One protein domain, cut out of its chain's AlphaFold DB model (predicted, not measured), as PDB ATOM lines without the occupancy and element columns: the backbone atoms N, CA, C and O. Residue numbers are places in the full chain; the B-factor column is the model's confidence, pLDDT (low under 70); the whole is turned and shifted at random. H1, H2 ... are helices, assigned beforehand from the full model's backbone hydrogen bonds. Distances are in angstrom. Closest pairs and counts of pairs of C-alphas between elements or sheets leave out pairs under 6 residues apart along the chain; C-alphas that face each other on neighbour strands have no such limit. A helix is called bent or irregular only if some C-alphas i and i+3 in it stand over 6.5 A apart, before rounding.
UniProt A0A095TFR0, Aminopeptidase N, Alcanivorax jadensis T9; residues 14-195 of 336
ATOM      1  N   ALA A  14     -32.951  31.823 -39.467       92.62
ATOM      2  CA  ALA A  14     -32.527  31.259 -38.193       92.62
ATOM      3  C   ALA A  14     -31.200  30.491 -38.336       92.62
ATOM      4  O   ALA A  14     -31.168  29.267 -38.237       92.62
ATOM      5  N   PHE A  15     -30.108  31.215 -38.608       93.75
ATOM      6  CA  PHE A  15     -28.774  30.618 -38.618       93.75
ATOM      7  C   PHE A  15     -28.409  30.096 -37.227       93.75
ATOM      8  O   PHE A  15     -28.568  30.811 -36.236       93.75
ATOM      9  N   ASP A  16     -27.849  28.890 -37.163       95.19
ATOM     10  CA  ASP A  16     -27.191  28.420 -35.947       95.19
ATOM     11  C   ASP A  16     -25.764  28.993 -35.819       95.19
ATOM     12  O   ASP A  16     -25.181  29.535 -36.767       95.19
ATOM     13  N   HIS A  17     -25.185  28.881 -34.622       93.62
ATOM     14  CA  HIS A  17     -23.838  29.384 -34.345       93.62
ATOM     15  C   HIS A  17     -22.774  28.737 -35.253       93.62
ATOM     16  O   HIS A  17     -21.885  29.427 -35.746       93.62
ATOM     17  N   GLY A  18     -22.867  27.432 -35.522       95.75
ATOM     18  CA  GLY A  18     -21.904  26.713 -36.358       95.75
ATOM     19  C   GLY A  18     -21.949  27.143 -37.826       95.75
ATOM     20  O   GLY A  18     -20.904  27.259 -38.471       95.75
ATOM     21  N   GLN A  19     -23.139  27.433 -38.352       96.50
ATOM     22  CA  GLN A  19     -23.342  27.983 -39.690       96.50
ATOM     23  C   GLN A  19     -22.720  29.374 -39.817       96.50
ATOM     24  O   GLN A  19     -21.975  29.616 -40.767       96.50
ATOM     25  N   LEU A  20     -22.973  30.269 -38.855       97.19
ATOM     26  CA  LEU A  20     -22.373  31.606 -38.855       97.19
ATOM     27  C   LEU A  20     -20.849  31.537 -38.744       97.19
ATOM     28  O   LEU A  20     -20.156  32.197 -39.516       97.19
ATOM     29  N   SER A  21     -20.324  30.694 -37.855       96.56
ATOM     30  CA  SER A  21     -18.881  30.515 -37.689       96.56
ATOM     31  C   SER A  21     -18.225  29.982 -38.967       96.56
ATOM     32  O   SER A  21     -17.183  30.483 -39.383       96.56
ATOM     33  N   ARG A  22     -18.872  29.042 -39.672       95.69
ATOM     34  CA  ARG A  22     -18.402  28.552 -40.978       95.69
ATOM     35  C   ARG A  22     -18.413  29.644 -42.050       95.69
ATOM     36  O   ARG A  22     -17.458  29.734 -42.818       95.69
ATOM     37  N   LEU A  23     -19.472  30.453 -42.115       96.56
ATOM     38  CA  LEU A  23     -19.570  31.560 -43.072       96.56
ATOM     39  C   LEU A  23     -18.483  32.609 -42.813       96.56
ATOM     40  O   LEU A  23     -17.790  33.005 -43.744       96.56
ATOM     41  N   LEU A  24     -18.280  33.002 -41.553       97.06
ATOM     42  CA  LEU A  24     -17.231  33.943 -41.154       97.06
ATOM     43  C   LEU A  24     -15.828  33.431 -41.522       97.06
ATOM     44  O   LEU A  24     -15.004  34.178 -42.059       97.06
ATOM     45  N   ALA A  25     -15.566  32.151 -41.272       93.62
ATOM     46  CA  ALA A  25     -14.266  31.547 -41.522       93.62
ATOM     47  C   ALA A  25     -13.958  31.327 -43.009       93.62
ATOM     48  O   ALA A  25     -12.805  31.488 -43.409       93.62
ATOM     49  N   HIS A  26     -14.951  30.944 -43.822       91.81
ATOM     50  CA  HIS A  26     -14.689  30.310 -45.122       91.81
ATOM     51  C   HIS A  26     -15.505  30.825 -46.312       91.81
ATOM     52  O   HIS A  26     -15.206  30.405 -47.430       91.81
ATOM     53  N   ASP A  27     -16.524  31.677 -46.136       93.94
ATOM     54  CA  ASP A  27     -17.276  32.166 -47.301       93.94
ATOM     55  C   ASP A  27     -16.350  32.960 -48.243       93.94
ATOM     56  O   ASP A  27     -15.456  33.684 -47.802       93.94
ATOM     57  N   SER A  28     -16.540  32.795 -49.553       92.00
ATOM     58  CA  SER A  28     -15.773  33.506 -50.578       92.00
ATOM     59  C   SER A  28     -16.222  34.955 -50.767       92.00
ATOM     60  O   SER A  28     -15.478  35.759 -51.322       92.00
ATOM     61  N   ASP A  29     -17.430  35.298 -50.319       93.88
ATOM     62  CA  ASP A  29     -17.970  36.650 -50.358       93.88
ATOM     63  C   ASP A  29     -17.654  37.388 -49.047       93.88
ATOM     64  O   ASP A  29     -18.143  37.031 -47.971       93.88
ATOM     65  N   GLY A  30     -16.841  38.446 -49.135       92.06
ATOM     66  CA  GLY A  30     -16.424  39.238 -47.971       92.06
ATOM     67  C   GLY A  30     -17.591  39.870 -47.208       92.06
ATOM     68  O   GLY A  30     -17.549  39.959 -45.980       92.06
ATOM     69  N   TYR A  31     -18.670  40.239 -47.908       93.38
ATOM     70  CA  TYR A  31     -19.881  40.752 -47.272       93.38
ATOM     71  C   TYR A  31     -20.603  39.662 -46.469       93.38
ATOM     72  O   TYR A  31     -21.023  39.922 -45.344       93.38
ATOM     73  N   CYS A  32     -20.714  38.431 -46.978       95.19
ATOM     74  CA  CYS A  32     -21.270  37.307 -46.223       95.19
ATOM     75  C   CYS A  32     -20.443  36.984 -44.972       95.19
ATOM     76  O   CYS A  32     -21.038  36.769 -43.913       95.19
ATOM     77  N   ARG A  33     -19.103  37.016 -45.058       97.00
ATOM     78  CA  ARG A  33     -18.231  36.871 -43.877       97.00
ATOM     79  C   ARG A  33     -18.533  37.955 -42.842       97.00
ATOM     80  O   ARG A  33     -18.778  37.649 -41.677       97.00
ATOM     81  N   TRP A  34     -18.583  39.214 -43.278       96.12
ATOM     82  CA  TRP A  34     -18.881  40.351 -42.406       96.12
ATOM     83  C   TRP A  34     -20.280  40.258 -41.792       96.12
ATOM     84  O   TRP A  34     -20.426  40.390 -40.582       96.12
ATOM     85  N   SER A  35     -21.302  39.935 -42.585       95.50
ATOM     86  CA  SER A  35     -22.674  39.753 -42.105       95.50
ATOM     87  C   SER A  35     -22.764  38.643 -41.051       95.50
ATOM     88  O   SER A  35     -23.474  38.794 -40.054       95.50
ATOM     89  N   ALA A  36     -22.012  37.551 -41.228       97.19
ATOM     90  CA  ALA A  36     -21.935  36.473 -40.250       97.19
ATOM     91  C   ALA A  36     -21.271  36.922 -38.937       97.19
ATOM     92  O   ALA A  36     -21.831  36.664 -37.870       97.19
ATOM     93  N   ALA A  37     -20.153  37.660 -39.004       97.69
ATOM     94  CA  ALA A  37     -19.532  38.278 -37.828       97.69
ATOM     95  C   ALA A  37     -20.513  39.193 -37.084       97.69
ATOM     96  O   ALA A  37     -20.710  39.033 -35.883       97.69
ATOM     97  N   GLN A  38     -21.198  40.095 -37.795       96.69
ATOM     98  CA  GLN A  38     -22.169  41.001 -37.175       96.69
ATOM     99  C   GLN A  38     -23.292  40.236 -36.462       96.69
ATOM    100  O   GLN A  38     -23.646  40.580 -35.339       96.69
ATOM    101  N   ARG A  39     -23.831  39.167 -37.064       96.69
ATOM    102  CA  ARG A  39     -24.864  38.326 -36.429       96.69
ATOM    103  C   ARG A  39     -24.356  37.637 -35.163       96.69
ATOM    104  O   ARG A  39     -25.089  37.601 -34.176       96.69
ATOM    105  N   LEU A  40     -23.124  37.125 -35.177       98.12
ATOM    106  CA  LEU A  40     -22.487  36.537 -33.995       98.12
ATOM    107  C   LEU A  40     -22.315  37.575 -32.879       98.12
ATOM    108  O   LEU A  40     -22.731  37.326 -31.749       98.12
ATOM    109  N   TYR A  41     -21.777  38.754 -33.205       98.44
ATOM    110  CA  TYR A  41     -21.565  39.826 -32.233       98.44
ATOM    111  C   TYR A  41     -22.870  40.372 -31.664       98.44
ATOM    112  O   TYR A  41     -22.989  40.476 -30.449       98.44
ATOM    113  N   PHE A  42     -23.865  40.670 -32.506       97.81
ATOM    114  CA  PHE A  42     -25.174  41.111 -32.028       97.81
ATOM    115  C   PHE A  42     -25.824  40.054 -31.143       97.81
ATOM    116  O   PHE A  42     -26.331  40.398 -30.090       97.81
ATOM    117  N   SER A  43     -25.755  38.768 -31.500       96.62
ATOM    118  CA  SER A  43     -26.320  37.707 -30.659       96.62
ATOM    119  C   SER A  43     -25.683  37.659 -29.263       96.62
ATOM    120  O   SER A  43     -26.400  37.532 -28.272       96.62
ATOM    121  N   ALA A  44     -24.355  37.783 -29.181       97.94
ATOM    122  CA  ALA A  44     -23.626  37.840 -27.914       97.94
ATOM    123  C   ALA A  44     -23.963  39.106 -27.108       97.94
ATOM    124  O   ALA A  44     -24.322  39.023 -25.936       97.94
ATOM    125  N   LEU A  45     -23.904  40.277 -27.745       98.44
ATOM    126  CA  LEU A  45     -24.196  41.565 -27.114       98.44
ATOM    127  C   LEU A  45     -25.654  41.660 -26.644       98.44
ATOM    128  O   LEU A  45     -25.891  42.118 -25.531       98.44
ATOM    129  N   ASP A  46     -26.614  41.167 -27.431       97.25
ATOM    130  CA  ASP A  46     -28.037  41.148 -27.078       97.25
ATOM    131  C   ASP A  46     -28.259  40.353 -25.769       97.25
ATOM    132  O   ASP A  46     -29.045  40.779 -24.922       97.25
ATOM    133  N   ARG A  47     -27.548  39.228 -25.563       97.50
ATOM    134  CA  ARG A  47     -27.590  38.460 -24.299       97.50
ATOM    135  C   ARG A  47     -26.988  39.233 -23.129       97.50
ATOM    136  O   ARG A  47     -27.543  39.193 -22.033       97.50
ATOM    137  N   LEU A  48     -25.888  39.954 -23.348       98.19
ATOM    138  CA  LEU A  48     -25.271  40.788 -22.311       98.19
ATOM    139  C   LEU A  48     -26.180  41.948 -21.898       98.19
ATOM    140  O   LEU A  48     -26.361  42.171 -20.704       98.19
ATOM    141  N   VAL A  49     -26.808  42.637 -22.857       97.19
ATOM    142  CA  VAL A  49     -27.763  43.724 -22.578       97.19
ATOM    143  C   VAL A  49     -28.962  43.215 -21.772       97.19
ATOM    144  O   VAL A  49     -29.447  43.909 -20.884       97.19
ATOM    145  N   LYS A  50     -29.429  41.990 -22.039       95.44
ATOM    146  CA  LYS A  50     -30.538  41.362 -21.301       95.44
ATOM    147  C   LYS A  50     -30.138  40.765 -19.947       95.44
ATOM    148  O   LYS A  50     -31.011  40.305 -19.217       95.44
ATOM    149  N   GLY A  51     -28.846  40.736 -19.610       95.19
ATOM    150  CA  GLY A  51     -28.347  40.057 -18.409       95.19
ATOM    151  C   GLY A  51     -28.452  38.525 -18.468       95.19
ATOM    152  O   GLY A  51     -28.424  37.865 -17.435       95.19
ATOM    153  N   GLU A  52     -28.576  37.954 -19.667       95.12
ATOM    154  CA  GLU A  52     -28.735  36.512 -19.921       95.12
ATOM    155  C   GLU A  52     -27.396  35.806 -20.203       95.12
ATOM    156  O   GLU A  52     -27.359  34.593 -20.405       95.12
ATOM    157  N   GLY A  53     -26.290  36.554 -20.247       93.50
ATOM    158  CA  GLY A  53     -24.961  36.041 -20.568       93.50
ATOM    159  C   GLY A  53     -23.860  36.688 -19.733       93.50
ATOM    160  O   GLY A  53     -24.054  37.720 -19.092       93.50
ATOM    161  N   ALA A  54     -22.675  36.083 -19.772       98.00
ATOM    162  CA  ALA A  54     -21.471  36.616 -19.145       98.00
ATOM    163  C   ALA A  54     -20.431  36.934 -20.221       98.00
ATOM    164  O   ALA A  54     -20.097  36.065 -21.026       98.00
ATOM    165  N   ALA A  55     -19.875  38.150 -20.210       98.38
ATOM    166  CA  ALA A  55     -18.997  38.632 -21.282       98.38
ATOM    167  C   ALA A  55     -17.801  37.704 -21.548       98.38
ATOM    168  O   ALA A  55     -17.452  37.463 -22.699       98.38
ATOM    169  N   ALA A  56     -17.214  37.117 -20.500       98.38
ATOM    170  CA  ALA A  56     -16.128  36.148 -20.640       98.38
ATOM    171  C   ALA A  56     -16.556  34.872 -21.388       98.38
ATOM    172  O   ALA A  56     -15.815  34.388 -22.239       98.38
ATOM    173  N   ALA A  57     -17.750  34.343 -21.104       98.44
ATOM    174  CA  ALA A  57     -18.269  33.150 -21.772       98.44
ATOM    175  C   ALA A  57     -18.632  33.440 -23.238       98.44
ATOM    176  O   ALA A  57     -18.286  32.660 -24.123       98.44
ATOM    177  N   GLU A  58     -19.262  34.589 -23.497       98.25
ATOM    178  CA  GLU A  58     -19.590  35.043 -24.853       98.25
ATOM    179  C   GLU A  58     -18.331  35.261 -25.702       98.25
ATOM    180  O   GLU A  58     -18.259  34.803 -26.841       98.25
ATOM    181  N   ALA A  59     -17.304  35.903 -25.137       98.50
ATOM    182  CA  ALA A  59     -16.014  36.065 -25.797       98.50
ATOM    183  C   ALA A  59     -15.367  34.705 -26.094       98.50
ATOM    184  O   ALA A  59     -14.958  34.461 -27.228       98.50
ATOM    185  N   GLN A  60     -15.335  33.795 -25.113       98.31
ATOM    186  CA  GLN A  60     -14.740  32.466 -25.271       98.31
ATOM    187  C   GLN A  60     -15.414  31.639 -26.374       98.31
ATOM    188  O   GLN A  60     -14.733  30.895 -27.078       98.31
ATOM    189  N   ALA A  61     -16.730  31.785 -26.554       97.69
ATOM    190  CA  ALA A  61     -17.464  31.123 -27.630       97.69
ATOM    191  C   ALA A  61     -17.060  31.629 -29.028       97.69
ATOM    192  O   ALA A  61     -17.142  30.879 -29.999       97.69
ATOM    193  N   LEU A  62     -16.608  32.882 -29.143       98.31
ATOM    194  CA  LEU A  62     -16.170  33.471 -30.410       98.31
ATOM    195  C   LEU A  62     -14.685  33.232 -30.707       98.31
ATOM    196  O   LEU A  62     -14.316  33.204 -31.880       98.31
ATOM    197  N   VAL A  63     -13.842  33.023 -29.688       98.50
ATOM    198  CA  VAL A  63     -12.383  32.841 -29.847       98.50
ATOM    199  C   VAL A  63     -12.017  31.916 -31.017       98.50
ATOM    200  O   VAL A  63     -11.291  32.386 -31.892       98.50
ATOM    201  N   PRO A  64     -12.556  30.683 -31.148       98.31
ATOM    202  CA  PRO A  64     -12.102  29.764 -32.193       98.31
ATOM    203  C   PRO A  64     -12.277  30.299 -33.619       98.31
ATOM    204  O   PRO A  64     -11.430  30.061 -34.478       98.31
ATOM    205  N   VAL A  65     -13.369  31.022 -33.897       98.25
ATOM    206  CA  VAL A  65     -13.600  31.591 -35.233       98.25
ATOM    207  C   VAL A  65     -12.807  32.882 -35.440       98.25
ATOM    208  O   VAL A  65     -12.324  33.133 -36.542       98.25
ATOM    209  N   LEU A  66     -12.608  33.684 -34.391       98.56
ATOM    210  CA  LEU A  66     -11.802  34.903 -34.480       98.56
ATOM    211  C   LEU A  66     -10.315  34.591 -34.674       98.56
ATOM    212  O   LEU A  66      -9.658  35.270 -35.457       98.56
ATOM    213  N   GLU A  67      -9.799  33.524 -34.064       98.50
ATOM    214  CA  GLU A  67      -8.437  33.037 -34.318       98.50
ATOM    215  C   GLU A  67      -8.241  32.615 -35.778       98.50
ATOM    216  O   GLU A  67      -7.194  32.885 -36.361       98.50
ATOM    217  N   GLN A  68      -9.259  32.024 -36.414       97.81
ATOM    218  CA  GLN A  68      -9.207  31.713 -37.847       97.81
ATOM    219  C   GLN A  68      -9.195  32.976 -38.714       97.81
ATOM    220  O   GLN A  68      -8.521  33.007 -39.742       97.81
ATOM    221  N   VAL A  69      -9.922  34.024 -38.314       98.12
ATOM    222  CA  VAL A  69      -9.869  35.329 -38.992       98.12
ATOM    223  C   VAL A  69      -8.479  35.953 -38.842       98.12
ATOM    224  O   VAL A  69      -7.912  36.389 -39.839       98.12
ATOM    225  N   ILE A  70      -7.909  35.939 -37.632       98.12
ATOM    226  CA  ILE A  70      -6.562  36.456 -37.344       98.12
ATOM    227  C   ILE A  70      -5.498  35.683 -38.130       98.12
ATOM    228  O   ILE A  70      -4.650  36.294 -38.772       98.12
ATOM    229  N   GLY A  71      -5.576  34.350 -38.163       97.19
ATOM    230  CA  GLY A  71      -4.638  33.504 -38.906       97.19
ATOM    231  C   GLY A  71      -4.650  33.731 -40.423       97.19
ATOM    232  O   GLY A  71      -3.704  33.349 -41.104       97.19
ATOM    233  N   ARG A  72      -5.700  34.373 -40.952       96.06
ATOM    234  CA  ARG A  72      -5.846  34.747 -42.367       96.06
ATOM    235  C   ARG A  72      -5.729  36.253 -42.601       96.06
ATOM    236  O   ARG A  72      -6.011  36.724 -43.701       96.06
ATOM    237  N   ALA A  73      -5.336  37.026 -41.590       96.56
ATOM    238  CA  ALA A  73      -5.349  38.481 -41.666       96.56
ATOM    239  C   ALA A  73      -4.414  39.046 -42.747       96.56
ATOM    240  O   ALA A  73      -4.711  40.092 -43.316       96.56
ATOM    241  N   ASP A  74      -3.330  38.343 -43.085       95.25
ATOM    242  CA  ASP A  74      -2.399  38.758 -44.140       95.25
ATOM    243  C   ASP A  74      -2.956  38.626 -45.568       95.25
ATOM    244  O   ASP A  74      -2.388  39.212 -46.496       95.25
ATOM    245  N   GLU A  75      -4.046  37.873 -45.762       95.19
ATOM    246  CA  GLU A  75      -4.727  37.764 -47.059       95.19
ATOM    247  C   GLU A  75      -5.410  39.090 -47.425       95.19
ATOM    248  O   GLU A  75      -5.269  39.576 -48.545       95.19
ATOM    249  N   ASP A  76      -6.116  39.683 -46.460       96.50
ATOM    250  CA  ASP A  76      -6.786  40.978 -46.577       96.50
ATOM    251  C   ASP A  76      -6.887  41.637 -45.184       96.50
ATOM    252  O   ASP A  76      -7.850  41.399 -44.440       96.50
ATOM    253  N   PRO A  77      -5.899  42.474 -44.809       97.62
ATOM    254  CA  PRO A  77      -5.869  43.120 -43.498       97.62
ATOM    255  C   PRO A  77      -7.055  44.057 -43.245       97.62
ATOM    256  O   PRO A  77      -7.519  44.175 -42.110       97.62
ATOM    257  N   ALA A  78      -7.571  44.708 -44.294       96.88
ATOM    258  CA  ALA A  78      -8.713  45.610 -44.177       96.88
ATOM    259  C   ALA A  78      -9.992  44.819 -43.870       96.88
ATOM    260  O   ALA A  78     -10.747  45.172 -42.961       96.88
ATOM    261  N   GLN A  79     -10.207  43.701 -44.568       97.25
ATOM    262  CA  GLN A  79     -11.308  42.798 -44.256       97.25
ATOM    263  C   GLN A  79     -11.158  42.204 -42.855       97.25
ATOM    264  O   GLN A  79     -12.129  42.209 -42.104       97.25
ATOM    265  N   ALA A  80      -9.967  41.745 -42.463       98.25
ATOM    266  CA  ALA A  80      -9.736  41.216 -41.121       98.25
ATOM    267  C   ALA A  80     -10.100  42.238 -40.031       98.25
ATOM    268  O   ALA A  80     -10.833  41.899 -39.103       98.25
ATOM    269  N   ALA A  81      -9.693  43.504 -40.183       98.44
ATOM    270  CA  ALA A  81     -10.077  44.568 -39.259       98.44
ATOM    271  C   ALA A  81     -11.605  44.748 -39.173       98.44
ATOM    272  O   ALA A  81     -12.155  44.861 -38.077       98.44
ATOM    273  N   LEU A  82     -12.318  44.717 -40.305       97.69
ATOM    274  CA  LEU A  82     -13.784  44.802 -40.326       97.69
ATOM    275  C   LEU A  82     -14.464  43.590 -39.675       97.69
ATOM    276  O   LEU A  82     -15.469  43.752 -38.987       97.69
ATOM    277  N   LEU A  83     -13.937  42.382 -39.890       98.44
ATOM    278  CA  LEU A  83     -14.475  41.147 -39.314       98.44
ATOM    279  C   LEU A  83     -14.257  41.074 -37.798       98.44
ATOM    280  O   LEU A  83     -15.098  40.520 -37.098       98.44
ATOM    281  N   LEU A  84     -13.155  41.632 -37.296       98.62
ATOM    282  CA  LEU A  84     -12.778  41.640 -35.877       98.62
ATOM    283  C   LEU A  84     -13.375  42.821 -35.087       98.62
ATOM    284  O   LEU A  84     -13.266  42.867 -33.860       98.62
ATOM    285  N   SER A  85     -13.998  43.786 -35.767       98.44
ATOM    286  CA  SER A  85     -14.617  44.956 -35.135       98.44
ATOM    287  C   SER A  85     -16.015  44.634 -34.601       98.44
ATOM    288  O   SER A  85     -16.877  44.145 -35.338       98.44
ATOM    289  N   LEU A  86     -16.262  44.969 -33.331       98.25
ATOM    290  CA  LEU A  86     -17.606  44.925 -32.752       98.25
ATOM    291  C   LEU A  86     -18.544  45.936 -33.441       98.25
ATOM    292  O   LEU A  86     -18.093  47.000 -33.882       98.25
ATOM    293  N   PRO A  87     -19.856  45.648 -33.517       97.31
ATOM    294  CA  PRO A  87     -20.839  46.648 -33.906       97.31
ATOM    295  C   PRO A  87     -20.884  47.776 -32.870       97.31
ATOM    296  O   PRO A  87     -20.896  47.521 -31.669       97.31
ATOM    297  N   GLY A  88     -20.963  49.024 -33.335       95.19
ATOM    298  CA  GLY A  88     -21.017  50.183 -32.444       95.19
ATOM    299  C   GLY A  88     -22.296  50.254 -31.599       95.19
ATOM    300  O   GLY A  88     -23.355  49.763 -31.995       95.19
ATOM    301  N   GLU A  89     -22.212  50.950 -30.464       96.06
ATOM    302  CA  GLU A  89     -23.294  51.076 -29.472       96.06
ATOM    303  C   GLU A  89     -24.614  51.595 -30.063       96.06
ATOM    304  O   GLU A  89     -25.688  51.120 -29.708       96.06
ATOM    305  N   VAL A  90     -24.549  52.525 -31.019       93.25
ATOM    306  CA  VAL A  90     -25.732  53.084 -31.695       93.25
ATOM    307  C   VAL A  90     -26.499  52.010 -32.474       93.25
ATOM    308  O   VAL A  90     -27.731  51.973 -32.413       93.25
ATOM    309  N   ALA A  91     -25.773  51.141 -33.185       94.75
ATOM    310  CA  ALA A  91     -26.344  50.053 -33.973       94.75
ATOM    311  C   ALA A  91     -26.877  48.930 -33.076       94.75
ATOM    312  O   ALA A  91     -27.924  48.360 -33.378       94.75
ATOM    313  N   LEU A  92     -26.192  48.646 -31.962       96.25
ATOM    314  CA  LEU A  92     -26.703  47.751 -30.926       96.25
ATOM    315  C   LEU A  92     -28.011  48.305 -30.349       96.25
ATOM    316  O   LEU A  92     -29.022  47.614 -30.344       96.25
ATOM    317  N   GLY A  93     -28.039  49.584 -29.970       94.94
ATOM    318  CA  GLY A  93     -29.212  50.210 -29.368       94.94
ATOM    319  C   GLY A  93     -30.448  50.274 -30.251       94.94
ATOM    320  O   GLY A  93     -31.557  50.131 -29.745       94.94
ATOM    321  N   ASP A  94     -30.294  50.398 -31.570       93.00
ATOM    322  CA  ASP A  94     -31.439  50.367 -32.489       93.00
ATOM    323  C   ASP A  94     -32.204  49.035 -32.493       93.00
ATOM    324  O   ASP A  94     -33.328  48.986 -32.997       93.00
ATOM    325  N   ARG A  95     -31.626  47.979 -31.907       93.19
ATOM    326  CA  ARG A  95     -32.222  46.644 -31.777       93.19
ATOM    327  C   ARG A  95     -33.010  46.455 -30.481       93.19
ATOM    328  O   ARG A  95     -33.726  45.464 -30.358       93.19
ATOM    329  N   HIS A  96     -32.895  47.379 -29.529       94.19
ATOM    330  CA  HIS A  96     -33.540  47.282 -28.223       94.19
ATOM    331  C   HIS A  96     -34.682  48.291 -28.098       94.19
ATOM    332  O   HIS A  96     -34.576  49.452 -28.485       94.19
ATOM    333  N   THR A  97     -35.815  47.831 -27.570       93.06
ATOM    334  CA  THR A  97     -36.957  48.680 -27.213       93.06
ATOM    335  C   THR A  97     -37.535  48.176 -25.883       93.06
ATOM    336  O   THR A  97     -37.958  47.020 -25.835       93.06
ATOM    337  N   PRO A  98     -37.557  48.996 -24.813       94.44
ATOM    338  CA  PRO A  98     -37.009  50.355 -24.743       94.44
ATOM    339  C   PRO A  98     -35.478  50.386 -24.921       94.44
ATOM    340  O   PRO A  98     -34.783  49.416 -24.627       94.44
ATOM    341  N   LEU A  99     -34.963  51.501 -25.437       96.12
ATOM    342  CA  LEU A  99     -33.535  51.777 -25.572       96.12
ATOM    343  C   LEU A  99     -32.969  52.168 -24.201       96.12
ATOM    344  O   LEU A  99     -33.300  53.236 -23.686       96.12
ATOM    345  N   ASP A 100     -32.082  51.337 -23.652       95.94
ATOM    346  CA  ASP A 100     -31.261  51.651 -22.478       95.94
ATOM    347  C   ASP A 100     -29.784  51.852 -22.884       95.94
ATOM    348  O   ASP A 100     -29.028  50.881 -22.980       95.94
ATOM    349  N   PRO A 101     -29.343  53.106 -23.114       95.69
ATOM    350  CA  PRO A 101     -27.953  53.415 -23.443       95.69
ATOM    351  C   PRO A 101     -26.946  52.956 -22.381       95.69
ATOM    352  O   PRO A 101     -25.812  52.639 -22.727       95.69
ATOM    353  N   GLY A 102     -27.344  52.903 -21.102       94.94
ATOM    354  CA  GLY A 102     -26.457  52.493 -20.013       94.94
ATOM    355  C   GLY A 102     -26.128  51.004 -20.087       94.94
ATOM    356  O   GLY A 102     -24.953  50.633 -20.115       94.94
ATOM    357  N   GLY A 103     -27.156  50.158 -20.195       96.25
ATOM    358  CA  GLY A 103     -26.994  48.716 -20.389       96.25
ATOM    359  C   GLY A 103     -26.244  48.365 -21.678       96.25
ATOM    360  O   GLY A 103     -25.389  47.481 -21.671       96.25
ATOM    361  N   ILE A 104     -26.489  49.103 -22.765       97.44
ATOM    362  CA  ILE A 104     -25.764  48.956 -24.039       97.44
ATOM    363  C   ILE A 104     -24.279  49.257 -23.873       97.44
ATOM    364  O   ILE A 104     -23.448  48.448 -24.290       97.44
ATOM    365  N   HIS A 105     -23.943  50.393 -23.259       97.06
ATOM    366  CA  HIS A 105     -22.557  50.774 -23.022       97.06
ATOM    367  C   HIS A 105     -21.844  49.733 -22.152       97.06
ATOM    368  O   HIS A 105     -20.765  49.258 -22.511       97.06
ATOM    369  N   ALA A 106     -22.477  49.303 -21.055       97.19
ATOM    370  CA  ALA A 106     -21.930  48.284 -20.165       97.19
ATOM    371  C   ALA A 106     -21.684  46.948 -20.888       97.19
ATOM    372  O   ALA A 106     -20.602  46.373 -20.763       97.19
ATOM    373  N   ALA A 107     -22.648  46.475 -21.685       98.19
ATOM    374  CA  ALA A 107     -22.525  45.245 -22.468       98.19
ATOM    375  C   ALA A 107     -21.413  45.334 -23.523       98.19
ATOM    376  O   ALA A 107     -20.576  44.433 -23.622       98.19
ATOM    377  N   HIS A 108     -21.375  46.429 -24.288       98.12
ATOM    378  CA  HIS A 108     -20.374  46.652 -25.327       98.12
ATOM    379  C   HIS A 108     -18.962  46.755 -24.732       98.12
ATOM    380  O   HIS A 108     -18.045  46.067 -25.188       98.12
ATOM    381  N   HIS A 109     -18.793  47.543 -23.666       97.69
ATOM    382  CA  HIS A 109     -17.526  47.678 -22.951       97.69
ATOM    383  C   HIS A 109     -17.057  46.339 -22.360       97.69
ATOM    384  O   HIS A 109     -15.909  45.941 -22.566       97.69
ATOM    385  N   ALA A 110     -17.942  45.602 -21.679       98.50
ATOM    386  CA  ALA A 110     -17.610  44.302 -21.095       98.50
ATOM    387  C   ALA A 110     -17.206  43.273 -22.161       98.50
ATOM    388  O   ALA A 110     -16.228  42.547 -21.971       98.50
ATOM    389  N   MET A 111     -17.913  43.227 -23.296       98.75
ATOM    390  CA  MET A 111     -17.571  42.340 -24.409       98.75
ATOM    391  C   MET A 111     -16.209  42.686 -25.014       98.75
ATOM    392  O   MET A 111     -15.385  41.800 -25.233       98.75
ATOM    393  N   LYS A 112     -15.942  43.979 -25.237       98.69
ATOM    394  CA  LYS A 112     -14.660  44.456 -25.764       98.69
ATOM    395  C   LYS A 112     -13.501  44.096 -24.838       98.69
ATOM    396  O   LYS A 112     -12.498  43.552 -25.294       98.69
ATOM    397  N   GLN A 113     -13.666  44.317 -23.534       98.69
ATOM    398  CA  GLN A 113     -12.687  43.919 -22.527       98.69
ATOM    399  C   GLN A 113     -12.475  42.396 -22.511       98.69
ATOM    400  O   GLN A 113     -11.337  41.932 -22.428       98.69
ATOM    401  N   ALA A 114     -13.551  41.606 -22.593       98.81
ATOM    402  CA  ALA A 114     -13.475  40.148 -22.580       98.81
ATOM    403  C   ALA A 114     -12.750  39.591 -23.816       98.81
ATOM    404  O   ALA A 114     -11.865  38.751 -23.664       98.81
ATOM    405  N   LEU A 115     -13.049  40.098 -25.016       98.81
ATOM    406  CA  LEU A 115     -12.326  39.752 -26.247       98.81
ATOM    407  C   LEU A 115     -10.863  40.208 -26.204       98.81
ATOM    408  O   LEU A 115      -9.971  39.468 -26.621       98.81
ATOM    409  N   GLY A 116     -10.606  41.398 -25.661       98.75
ATOM    410  CA  GLY A 116      -9.254  41.906 -25.455       98.75
ATOM    411  C   GLY A 116      -8.418  40.996 -24.547       98.75
ATOM    412  O   GLY A 116      -7.243  40.776 -24.823       98.75
ATOM    413  N   LYS A 117      -9.020  40.420 -23.496       98.75
ATOM    414  CA  LYS A 117      -8.361  39.449 -22.601       98.75
ATOM    415  C   LYS A 117      -8.204  38.073 -23.251       98.75
ATOM    416  O   LYS A 117      -7.124  37.493 -23.197       98.75
ATOM    417  N   ALA A 118      -9.263  37.556 -23.869       98.62
ATOM    418  CA  ALA A 118      -9.287  36.202 -24.423       98.62
ATOM    419  C   ALA A 118      -8.308  36.014 -25.595       98.62
ATOM    420  O   ALA A 118      -7.735  34.941 -25.748       98.62
ATOM    421  N   LEU A 119      -8.080  37.065 -26.390       98.69
ATOM    422  CA  LEU A 119      -7.185  37.058 -27.554       98.69
ATOM    423  C   LEU A 119      -5.922  37.915 -27.334       98.69
ATOM    424  O   LEU A 119      -5.278  38.314 -28.300       98.69
ATOM    425  N   GLN A 120      -5.545  38.204 -26.081       98.19
ATOM    426  CA  GLN A 120      -4.479  39.168 -25.755       98.19
ATOM    427  C   GLN A 120      -3.153  38.920 -26.494       98.19
ATOM    428  O   GLN A 120      -2.536  39.867 -26.973       98.19
ATOM    429  N   GLY A 121      -2.738  37.655 -26.643       98.50
ATOM    430  CA  GLY A 121      -1.496  37.305 -27.338       98.50
ATOM    431  C   GLY A 121      -1.554  37.622 -28.833       98.50
ATOM    432  O   GLY A 121      -0.579  38.106 -29.404       98.50
ATOM    433  N   HIS A 122      -2.720  37.421 -29.454       98.69
ATOM    434  CA  HIS A 122      -2.946  37.789 -30.851       98.69
ATOM    435  C   HIS A 122      -2.981  39.305 -31.027       98.69
ATOM    436  O   HIS A 122      -2.361  39.818 -31.954       98.69
ATOM    437  N   TRP A 123      -3.653  40.033 -30.130       98.75
ATOM    438  CA  TRP A 123      -3.689  41.495 -30.194       98.75
ATOM    439  C   TRP A 123      -2.309  42.118 -30.016       98.75
ATOM    440  O   TRP A 123      -1.957  43.017 -30.772       98.75
ATOM    441  N   LEU A 124      -1.508  41.612 -29.075       98.75
ATOM    442  CA  LEU A 124      -0.131  42.061 -28.885       98.75
ATOM    443  C   LEU A 124       0.701  41.821 -30.148       98.75
ATOM    444  O   LEU A 124       1.284  42.759 -30.683       98.75
ATOM    445  N   SER A 125       0.650  40.599 -30.686       98.44
ATOM    446  CA  SER A 125       1.349  40.246 -31.924       98.44
ATOM    447  C   SER A 125       0.953  41.151 -33.097       98.44
ATOM    448  O   SER A 125       1.820  41.641 -33.813       98.44
ATOM    449  N   LEU A 126      -0.342  41.424 -33.291       98.38
ATOM    450  CA  LEU A 126      -0.810  42.316 -34.355       98.38
ATOM    451  C   LEU A 126      -0.377  43.769 -34.127       98.38
ATOM    452  O   LEU A 126      -0.013  44.449 -35.085       98.38
ATOM    453  N   ALA A 127      -0.411  44.257 -32.884       97.81
ATOM    454  CA  ALA A 127      -0.005  45.620 -32.558       97.81
ATOM    455  C   ALA A 127       1.495  45.855 -32.818       97.81
ATOM    456  O   ALA A 127       1.858  46.919 -33.315       97.81
ATOM    457  N   GLU A 128       2.343  44.859 -32.545       96.50
ATOM    458  CA  GLU A 128       3.798  44.936 -32.735       96.50
ATOM    459  C   GLU A 128       4.220  44.647 -34.185       96.50
ATOM    460  O   GLU A 128       4.961  45.418 -34.792       96.50
ATOM    461  N   ASN A 129       3.715  43.565 -34.785       95.94
ATOM    462  CA  ASN A 129       4.201  43.071 -36.081       95.94
ATOM    463  C   ASN A 129       3.619  43.810 -37.296       95.94
ATOM    464  O   ASN A 129       4.082  43.625 -38.426       95.94
ATOM    465  N   LEU A 130       2.586  44.633 -37.098       95.50
ATOM    466  CA  LEU A 130       2.007  45.465 -38.156       95.50
ATOM    467  C   LEU A 130       2.535  46.905 -38.155       95.50
ATOM    468  O   LEU A 130       2.043  47.728 -38.930       95.50
ATOM    469  N   ILE A 131       3.532  47.222 -37.325       91.31
ATOM    470  CA  ILE A 131       4.270  48.485 -37.421       91.31
ATOM    471  C   ILE A 131       4.985  48.546 -38.778       91.31
ATOM    472  O   ILE A 131       5.554  47.561 -39.249       91.31
ATOM    473  N   ALA A 132       4.916  49.707 -39.424       91.56
ATOM    474  CA  ALA A 132       5.628  50.001 -40.660       91.56
ATOM    475  C   ALA A 132       6.754  50.997 -40.368       91.56
ATOM    476  O   ALA A 132       6.646  51.800 -39.445       91.56
ATOM    477  N   THR A 133       7.824  50.947 -41.158       90.69
ATOM    478  CA  THR A 133       8.953  51.886 -41.055       90.69
ATOM    479  C   THR A 133       8.840  53.055 -42.029       90.69
ATOM    480  O   THR A 133       9.478  54.081 -41.824       90.69
ATOM    481  N   GLU A 134       8.034  52.911 -43.082       94.19
ATOM    482  CA  GLU A 134       7.837  53.919 -44.124       94.19
ATOM    483  C   GLU A 134       6.346  54.086 -44.436       94.19
ATOM    484  O   GLU A 134       5.550  53.150 -44.311       94.19
ATOM    485  N   LEU A 135       5.953  55.305 -44.819       95.38
ATOM    486  CA  LEU A 135       4.566  55.610 -45.148       95.38
ATOM    487  C   LEU A 135       4.200  55.062 -46.533       95.38
ATOM    488  O   LEU A 135       4.598  55.613 -47.556       95.38
ATOM    489  N   GLU A 136       3.327  54.060 -46.546       95.50
ATOM    490  CA  GLU A 136       2.691  53.544 -47.762       95.50
ATOM    491  C   GLU A 136       1.187  53.870 -47.795       95.50
ATOM    492  O   GLU A 136       0.475  53.780 -46.786       95.50
ATOM    493  N   MET A 137       0.683  54.260 -48.967       93.31
ATOM    494  CA  MET A 137      -0.696  54.741 -49.157       93.31
ATOM    495  C   MET A 137      -1.585  53.770 -49.947       93.31
ATOM    496  O   MET A 137      -2.721  54.114 -50.268       93.31
ATOM    497  N   ASP A 138      -1.105  52.567 -50.265       96.44
ATOM    498  CA  ASP A 138      -1.927  51.548 -50.915       96.44
ATOM    499  C   ASP A 138      -2.915  50.889 -49.932       96.44
ATOM    500  O   ASP A 138      -2.800  50.983 -48.703       96.44
ATOM    501  N   GLY A 139      -3.911  50.195 -50.488       95.88
ATOM    502  CA  GLY A 139      -4.990  49.592 -49.707       95.88
ATOM    503  C   GLY A 139      -4.518  48.548 -48.689       95.88
ATOM    504  O   GLY A 139      -5.099  48.457 -47.605       95.88
ATOM    505  N   ARG A 140      -3.447  47.797 -48.980       96.56
ATOM    506  CA  ARG A 140      -2.905  46.793 -48.054       96.56
ATOM    507  C   ARG A 140      -2.231  47.480 -46.872       96.56
ATOM    508  O   ARG A 140      -2.505  47.101 -45.733       96.56
ATOM    509  N   ALA A 141      -1.420  48.512 -47.113       96.75
ATOM    510  CA  ALA A 141      -0.799  49.302 -46.049       96.75
ATOM    511  C   ALA A 141      -1.846  49.991 -45.154       96.75
ATOM    512  O   ALA A 141      -1.751  49.946 -43.924       96.75
ATOM    513  N   MET A 142      -2.897  50.562 -45.752       97.38
ATOM    514  CA  MET A 142      -4.033  51.126 -45.012       97.38
ATOM    515  C   MET A 142      -4.742  50.075 -44.149       97.38
ATOM    516  O   MET A 142      -5.018  50.337 -42.977       97.38
ATOM    517  N   GLY A 143      -4.985  48.878 -44.693       97.88
ATOM    518  CA  GLY A 143      -5.577  47.761 -43.959       97.88
ATOM    519  C   GLY A 143      -4.713  47.291 -42.785       97.88
ATOM    520  O   GLY A 143      -5.232  47.071 -41.694       97.88
ATOM    521  N   ARG A 144      -3.386  47.203 -42.966       98.12
ATOM    522  CA  ARG A 144      -2.444  46.858 -41.882       98.12
ATOM    523  C   ARG A 144      -2.500  47.881 -40.747       98.12
ATOM    524  O   ARG A 144      -2.618  47.487 -39.589       98.12
ATOM    525  N   ARG A 145      -2.502  49.182 -41.070       97.75
ATOM    526  CA  ARG A 145      -2.673  50.252 -40.067       97.75
ATOM    527  C   ARG A 145      -4.008  50.136 -39.339       97.75
ATOM    528  O   ARG A 145      -4.044  50.258 -38.118       97.75
ATOM    529  N   GLN A 146      -5.097  49.880 -40.067       98.19
ATOM    530  CA  GLN A 146      -6.423  49.715 -39.472       98.19
ATOM    531  C   GLN A 146      -6.459  48.534 -38.490       98.19
ATOM    532  O   GLN A 146      -6.945  48.692 -37.370       98.19
ATOM    533  N   LEU A 147      -5.911  47.380 -38.880       98.69
ATOM    534  CA  LEU A 147      -5.862  46.186 -38.039       98.69
ATOM    535  C   LEU A 147      -4.972  46.379 -36.804       98.69
ATOM    536  O   LEU A 147      -5.377  46.011 -35.703       98.69
ATOM    537  N   ARG A 148      -3.803  47.014 -36.952       98.38
ATOM    538  CA  ARG A 148      -2.928  47.377 -35.824       98.38
ATOM    539  C   ARG A 148      -3.646  48.287 -34.830       98.38
ATOM    540  O   ARG A 148      -3.614  48.042 -33.629       98.38
ATOM    541  N   ASN A 149      -4.312  49.328 -35.330       98.38
ATOM    542  CA  ASN A 149      -5.031  50.282 -34.489       98.38
ATOM    543  C   ASN A 149      -6.185  49.598 -33.733       98.38
ATOM    544  O   ASN A 149      -6.400  49.895 -32.561       98.38
ATOM    545  N   LEU A 150      -6.888  48.655 -34.373       98.69
ATOM    546  CA  LEU A 150      -7.908  47.829 -33.721       98.69
ATOM    547  C   LEU A 150      -7.307  46.932 -32.629       98.69
ATOM    548  O   LEU A 150      -7.867  46.821 -31.541       98.69
ATOM    549  N   ALA A 151      -6.162  46.306 -32.902       98.69
ATOM    550  CA  ALA A 151      -5.472  45.471 -31.927       98.69
ATOM    551  C   ALA A 151      -5.038  46.279 -30.692       98.69
ATOM    552  O   ALA A 151      -5.295  45.865 -29.562       98.69
ATOM    553  N   LEU A 152      -4.464  47.467 -30.902       98.56
ATOM    554  CA  LEU A 152      -4.082  48.384 -29.827       98.56
ATOM    555  C   LEU A 152      -5.289  48.824 -28.981       98.56
ATOM    556  O   LEU A 152      -5.206  48.878 -27.755       98.56
ATOM    557  N   ASP A 153      -6.425  49.082 -29.624       98.56
ATOM    558  CA  ASP A 153      -7.678  49.427 -28.959       98.56
ATOM    559  C   ASP A 153      -8.220  48.275 -28.081       98.56
ATOM    560  O   ASP A 153      -8.635  48.513 -26.945       98.56
ATOM    561  N   TYR A 154      -8.144  47.015 -28.532       98.81
ATOM    562  CA  TYR A 154      -8.488  45.851 -27.700       98.81
ATOM    563  C   TYR A 154      -7.504  45.610 -26.543       98.81
ATOM    564  O   TYR A 154      -7.938  45.217 -25.456       98.81
ATOM    565  N   LEU A 155      -6.201  45.847 -26.743       98.50
ATOM    566  CA  LEU A 155      -5.196  45.766 -25.671       98.50
ATOM    567  C   LEU A 155      -5.464  46.795 -24.575       98.50
ATOM    568  O   LEU A 155      -5.413  46.477 -23.388       98.50
ATOM    569  N   ALA A 156      -5.777  48.029 -24.964       98.50
ATOM    570  CA  ALA A 156      -6.095  49.074 -24.005       98.50
ATOM    571  C   ALA A 156      -7.411  48.771 -23.268       98.50
ATOM    572  O   ALA A 156      -7.456  48.856 -22.041       98.50
ATOM    573  N   ALA A 157      -8.441  48.291 -23.977       98.25
ATOM    574  CA  ALA A 157      -9.703  47.867 -23.365       98.25
ATOM    575  C   ALA A 157      -9.545  46.719 -22.360       98.25
ATOM    576  O   ALA A 157     -10.267  46.659 -21.362       98.25
ATOM    577  N   SER A 158      -8.621  45.785 -22.601       98.06
ATOM    578  CA  SER A 158      -8.368  44.673 -21.681       98.06
ATOM    579  C   SER A 158      -7.591  45.080 -20.428       98.06
ATOM    580  O   SER A 158      -7.609  44.327 -19.449       98.06
ATOM    581  N   GLY A 159      -6.975  46.267 -20.435       98.00
ATOM    582  CA  GLY A 159      -6.036  46.722 -19.413       98.00
ATOM    583  C   GLY A 159      -4.654  46.080 -19.554       98.00
ATOM    584  O   GLY A 159      -3.960  45.912 -18.552       98.00
ATOM    585  N   HIS A 160      -4.267  45.664 -20.764       98.25
ATOM    586  CA  HIS A 160      -2.970  45.037 -20.997       98.25
ATOM    587  C   HIS A 160      -1.822  46.027 -20.710       98.25
ATOM    588  O   HIS A 160      -1.864  47.157 -21.202       98.25
ATOM    589  N   PRO A 161      -0.768  45.627 -19.971       96.94
ATOM    590  CA  PRO A 161       0.297  46.540 -19.538       96.94
ATOM    591  C   PRO A 161       1.060  47.201 -20.698       96.94
ATOM    592  O   PRO A 161       1.433  48.366 -20.601       96.94
ATOM    593  N   GLU A 162       1.217  46.504 -21.827       97.88
ATOM    594  CA  GLU A 162       1.903  47.051 -23.011       97.88
ATOM    595  C   GLU A 162       1.095  48.111 -23.775       97.88
ATOM    596  O   GLU A 162       1.663  48.838 -24.588       97.88
ATOM    597  N   ALA A 163      -0.216  48.235 -23.530       97.94
ATOM    598  CA  ALA A 163      -1.070  49.138 -24.301       97.94
ATOM    599  C   ALA A 163      -0.605  50.600 -24.206       97.94
ATOM    600  O   ALA A 163      -0.584  51.310 -25.209       97.94
ATOM    601  N   GLN A 164      -0.183  51.035 -23.014       97.88
ATOM    602  CA  GLN A 164       0.330  52.388 -22.805       97.88
ATOM    603  C   GLN A 164       1.623  52.633 -23.582       97.88
ATOM    604  O   GLN A 164       1.735  53.658 -24.249       97.88
ATOM    605  N   ARG A 165       2.586  51.705 -23.506       97.81
ATOM    606  CA  ARG A 165       3.870  51.840 -24.203       97.81
ATOM    607  C   ARG A 165       3.652  51.928 -25.713       97.81
ATOM    608  O   ARG A 165       4.115  52.878 -26.332       97.81
ATOM    609  N   LEU A 166       2.887  50.993 -26.276       98.00
ATOM    610  CA  LEU A 166       2.613  50.933 -27.714       98.00
ATOM    611  C   LEU A 166       1.850  52.166 -28.217       98.00
ATOM    612  O   LEU A 166       2.161  52.691 -29.285       98.00
ATOM    613  N   ALA A 167       0.870  52.659 -27.453       98.25
ATOM    614  CA  ALA A 167       0.146  53.874 -27.814       98.25
ATOM    615  C   ALA A 167       1.040  55.120 -27.747       98.25
ATOM    616  O   ALA A 167       0.972  55.958 -28.639       98.25
ATOM    617  N   ALA A 168       1.895  55.239 -26.728       97.94
ATOM    618  CA  ALA A 168       2.832  56.354 -26.622       97.94
ATOM    619  C   ALA A 168       3.859  56.344 -27.768       97.94
ATOM    620  O   ALA A 168       4.044  57.363 -28.423       97.94
ATOM    621  N   GLU A 169       4.465  55.193 -28.074       96.62
ATOM    622  CA  GLU A 169       5.421  55.059 -29.183       96.62
ATOM    623  C   GLU A 169       4.795  55.440 -30.534       96.62
ATOM    624  O   GLU A 169       5.394  56.195 -31.301       96.62
ATOM    625  N   LEU A 170       3.564  54.987 -30.800       97.19
ATOM    626  CA  LEU A 170       2.846  55.325 -32.032       97.19
ATOM    627  C   LEU A 170       2.477  56.816 -32.115       97.19
ATOM    628  O   LEU A 170       2.392  57.365 -33.212       97.19
ATOM    629  N   PHE A 171       2.241  57.470 -30.975       98.06
ATOM    630  CA  PHE A 171       1.944  58.902 -30.916       98.06
ATOM    631  C   PHE A 171       3.187  59.779 -31.137       98.06
ATOM    632  O   PHE A 171       3.088  60.838 -31.757       98.06
ATOM    633  N   GLU A 172       4.347  59.345 -30.641       96.69
ATOM    634  CA  GLU A 172       5.608  60.086 -30.773       96.69
ATOM    635  C   GLU A 172       6.196  59.988 -32.185       96.69
ATOM    636  O   GLU A 172       6.728  60.972 -32.700       96.69
ATOM    637  N   LEU A 173       6.074  58.824 -32.834       94.88
ATOM    638  CA  LEU A 173       6.632  58.563 -34.166       94.88
ATOM    639  C   LEU A 173       5.570  58.089 -35.184       94.88
ATOM    640  O   LEU A 173       5.728  57.020 -35.779       94.88
ATOM    641  N   PRO A 174       4.485  58.854 -35.418       96.19
ATOM    642  CA  PRO A 174       3.465  58.476 -36.383       96.19
ATOM    643  C   PRO A 174       3.968  58.691 -37.814       96.19
ATOM    644  O   PRO A 174       4.544  59.731 -38.137       96.19
ATOM    645  N   LEU A 175       3.668  57.760 -38.721       96.19
ATOM    646  CA  LEU A 175       3.934  57.944 -40.152       96.19
ATOM    647  C   LEU A 175       2.890  58.835 -40.833       96.19
ATOM    648  O   LEU A 175       3.149  59.410 -41.889       96.19
ATOM    649  N   CYS A 176       1.682  58.927 -40.270       95.81
ATOM    650  CA  CYS A 176       0.626  59.805 -40.763       95.81
ATOM    651  C   CYS A 176      -0.418  60.124 -39.684       95.81
ATOM    652  O   CYS A 176      -0.492  59.478 -38.639       95.81
ATOM    653  N   MET A 177      -1.304  61.075 -39.994       96.94
ATOM    654  CA  MET A 177      -2.389  61.524 -39.110       96.94
ATOM    655  C   MET A 177      -3.311  60.384 -38.629       96.94
ATOM    656  O   MET A 177      -3.820  60.422 -37.512       96.94
ATOM    657  N   THR A 178      -3.518  59.339 -39.440       96.62
ATOM    658  CA  THR A 178      -4.317  58.162 -39.044       96.62
ATOM    659  C   THR A 178      -3.708  57.425 -37.851       96.62
ATOM    660  O   THR A 178      -4.442  56.886 -37.024       96.62
ATOM    661  N   GLU A 179      -2.380  57.376 -37.768       96.81
ATOM    662  CA  GLU A 179      -1.660  56.717 -36.678       96.81
ATOM    663  C   GLU A 179      -1.656  57.586 -35.427       96.81
ATOM    664  O   GLU A 179      -2.064  57.123 -34.364       96.81
ATOM    665  N   GLU A 180      -1.311  58.865 -35.587       97.94
ATOM    666  CA  GLU A 180      -1.278  59.847 -34.501       97.94
ATOM    667  C   GLU A 180      -2.644  59.965 -33.808       97.94
ATOM    668  O   GLU A 180      -2.740  59.872 -32.585       97.94
ATOM    669  N   LEU A 181      -3.734  60.076 -34.581       98.19
ATOM    670  CA  LEU A 181      -5.090  60.145 -34.028       98.19
ATOM    671  C   LEU A 181      -5.544  58.836 -33.388       98.19
ATOM    672  O   LEU A 181      -6.335  58.871 -32.446       98.19
ATOM    673  N   ALA A 182      -5.123  57.679 -33.905       98.00
ATOM    674  CA  ALA A 182      -5.461  56.400 -33.287       98.00
ATOM    675  C   ALA A 182      -4.765  56.251 -31.932       98.00
ATOM    676  O   ALA A 182      -5.422  55.918 -30.946       98.00
ATOM    677  N   ALA A 183      -3.477  56.582 -31.872       98.31
ATOM    678  CA  ALA A 183      -2.690  56.581 -30.651       98.31
ATOM    679  C   ALA A 183      -3.243  57.569 -29.612       98.31
ATOM    680  O   ALA A 183      -3.532  57.178 -28.481       98.31
ATOM    681  N   LEU A 184      -3.504  58.818 -30.020       98.69
ATOM    682  CA  LEU A 184      -4.103  59.837 -29.155       98.69
ATOM    683  C   LEU A 184      -5.453  59.372 -28.600       98.69
ATOM    684  O   LEU A 184      -5.724  59.521 -27.411       98.69
ATOM    685  N   ARG A 185      -6.299  58.776 -29.446       98.50
ATOM    686  CA  ARG A 185      -7.600  58.251 -29.025       98.50
ATOM    687  C   ARG A 185      -7.461  57.146 -27.993       98.50
ATOM    688  O   ARG A 185      -8.171  57.199 -27.000       98.50
ATOM    689  N   VAL A 186      -6.550  56.195 -28.188       98.50
ATOM    690  CA  VAL A 186      -6.296  55.123 -27.213       98.50
ATOM    691  C   VAL A 186      -5.820  55.703 -25.880       98.50
ATOM    692  O   VAL A 186      -6.387  55.379 -24.838       98.50
ATOM    693  N   LEU A 187      -4.847  56.617 -25.896       98.50
ATOM    694  CA  LEU A 187      -4.358  57.263 -24.674       98.50
ATOM    695  C   LEU A 187      -5.497  57.953 -23.908       98.50
ATOM    696  O   LEU A 187      -5.641  57.771 -22.701       98.50
ATOM    697  N   VAL A 188      -6.331  58.712 -24.620       97.94
ATOM    698  CA  VAL A 188      -7.420  59.509 -24.041       97.94
ATOM    699  C   VAL A 188      -8.592  58.636 -23.585       97.94
ATOM    700  O   VAL A 188      -9.048  58.783 -22.455       97.94
ATOM    701  N   HIS A 189      -9.088  57.723 -24.424       97.56
ATOM    702  CA  HIS A 189     -10.294  56.926 -24.147       97.56
ATOM    703  C   HIS A 189     -10.103  55.930 -23.005       97.56
ATOM    704  O   HIS A 189     -11.062  55.652 -22.292       97.56
ATOM    705  N   TYR A 190      -8.880  55.435 -22.800       96.94
ATOM    706  CA  TYR A 190      -8.557  54.516 -21.703       96.94
ATOM    707  C   TYR A 190      -7.835  55.195 -20.535       96.94
ATOM    708  O   TYR A 190      -7.378  54.511 -19.623       96.94
ATOM    709  N   ASN A 191      -7.745  56.532 -20.546       95.81
ATOM    710  CA  ASN A 191      -7.091  57.334 -19.509       95.81
ATOM    711  C   ASN A 191      -5.683  56.814 -19.149       95.81
ATOM    712  O   ASN A 191      -5.328  56.673 -17.976       95.81
ATOM    713  N   LEU A 192      -4.893  56.480 -20.172       96.94
ATOM    714  CA  LEU A 192      -3.536  55.970 -19.998       96.94
ATOM    715  C   LEU A 192      -2.597  57.105 -19.573       96.94
ATOM    716  O   LEU A 192      -2.830  58.281 -19.883       96.94
ATOM    717  N   ALA A 193      -1.511  56.773 -18.869       95.88
ATOM    718  CA  ALA A 193      -0.556  57.798 -18.462       95.88
ATOM    719  C   ALA A 193       0.031  58.498 -19.701       95.88
ATOM    720  O   ALA A 193       0.332  57.861 -20.709       95.88
ATOM    721  N   GLY A 194       0.164  59.824 -19.626       95.25
ATOM    722  CA  GLY A 194       0.598  60.658 -20.752       95.25
ATOM    723  C   GLY A 194      -0.534  61.217 -21.621       95.25
ATOM    724  O   GLY A 194      -0.269  62.104 -22.425       95.25
ATOM    725  N   ALA A 195      -1.801  60.821 -21.429       97.25
ATOM    726  CA  ALA A 195      -2.919  61.303 -22.256       97.25
ATOM    727  C   ALA A 195      -3.045  62.839 -22.317       97.25
ATOM    728  O   ALA A 195      -3.193  63.413 -23.394       97.25
TER     729      ALA A 195
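What this domain is: This is residues 14 to 195 of the 336 residues of the protein "Aminopeptidase N" of Alcanivorax jadensis T9 (UniProt A0A095TFR0). Two groups of helices stand side by side, joined by the short helix H4 between them and by the long helix H6, which crosses the last residues of H2 and reaches the last residues of H8. In the first group H1, H2 and H3 lie side by side, and short H5 packs on H6; in the second, H7, H9 and H10 pack on H8. The printed part has 182 residues with ten named helices, H1 to H10 in chain order, and no named strand: the class is all helix. It is compact, with a radius of gyration of the C-alphas of 16.3 A and spans of 47 by 37 by 26 A.

How they stand to each other: H1, residues 17 to 26, and H2, residues 30 to 49, form a helical hairpin at a shallow tilt of 34.9 degrees, only just short of steep; their closest C-alphas, of Leu 24 and Arg 33, are 4.1 A apart. H3, residues 55 to 71, is irregular, with C-alphas 61 and 64 7.2 A apart, and has a kink of 51 degrees near residue 62. H1, H2 and H3 are an up and down bundle, each running against the one before. H4, residues 77 to 84, touches residues 30 to 38 of H2, closest C-alphas Trp 34 and Leu 83 at 5.4 A. H4 also touches H8, residues 139 to 158, closest C-alphas Ala 78 and Gly 143 at 3.8 A. H5, residues 89 to 93, touches residues 101 to 108 of H6, residues 101 to 118, closest C-alphas Glu 89 and Ile 104 at 6.3 A. H6 touches H3 at a steep tilt of 54 degrees, closest C-alphas Ala 55 and Met 111 at 5.1 A. H6 and H8 touch about perpendicular, at 78 degrees, closest C-alphas Gln 113 and Ser 158 at 4.5 A. H7, residues 120 to 129, and H8 are a hairpin, closest C-alphas Trp 123 and Ala 151 at 4.7 A. H9, residues 162 to 172, and H10, residues 177 to 189, are another, closest C-alphas Ala 167 and Ala 183 at 4.8 A. H2 and H8 are apart. Every O i to N i+4 pair is within hydrogen-bond range in the helices other than H3, which has 10 of 13.

Where its parts are: C-alpha 17 opens H1 at (-23.838, 29.384, -34.345). H2 is 28.2 A long, H3 23.3 A, H6 25.4 A and H8 28.7 A. H10 ends at C-alpha 189, (-10.294, 56.926, -24.147).

The domain as a whole: The farthest C-alphas, of Pro 98 and Glu 134, are 49.0 A apart. The printed part has no cut and no long link. Its mean pLDDT is 96.9, and no printed residue is under 70.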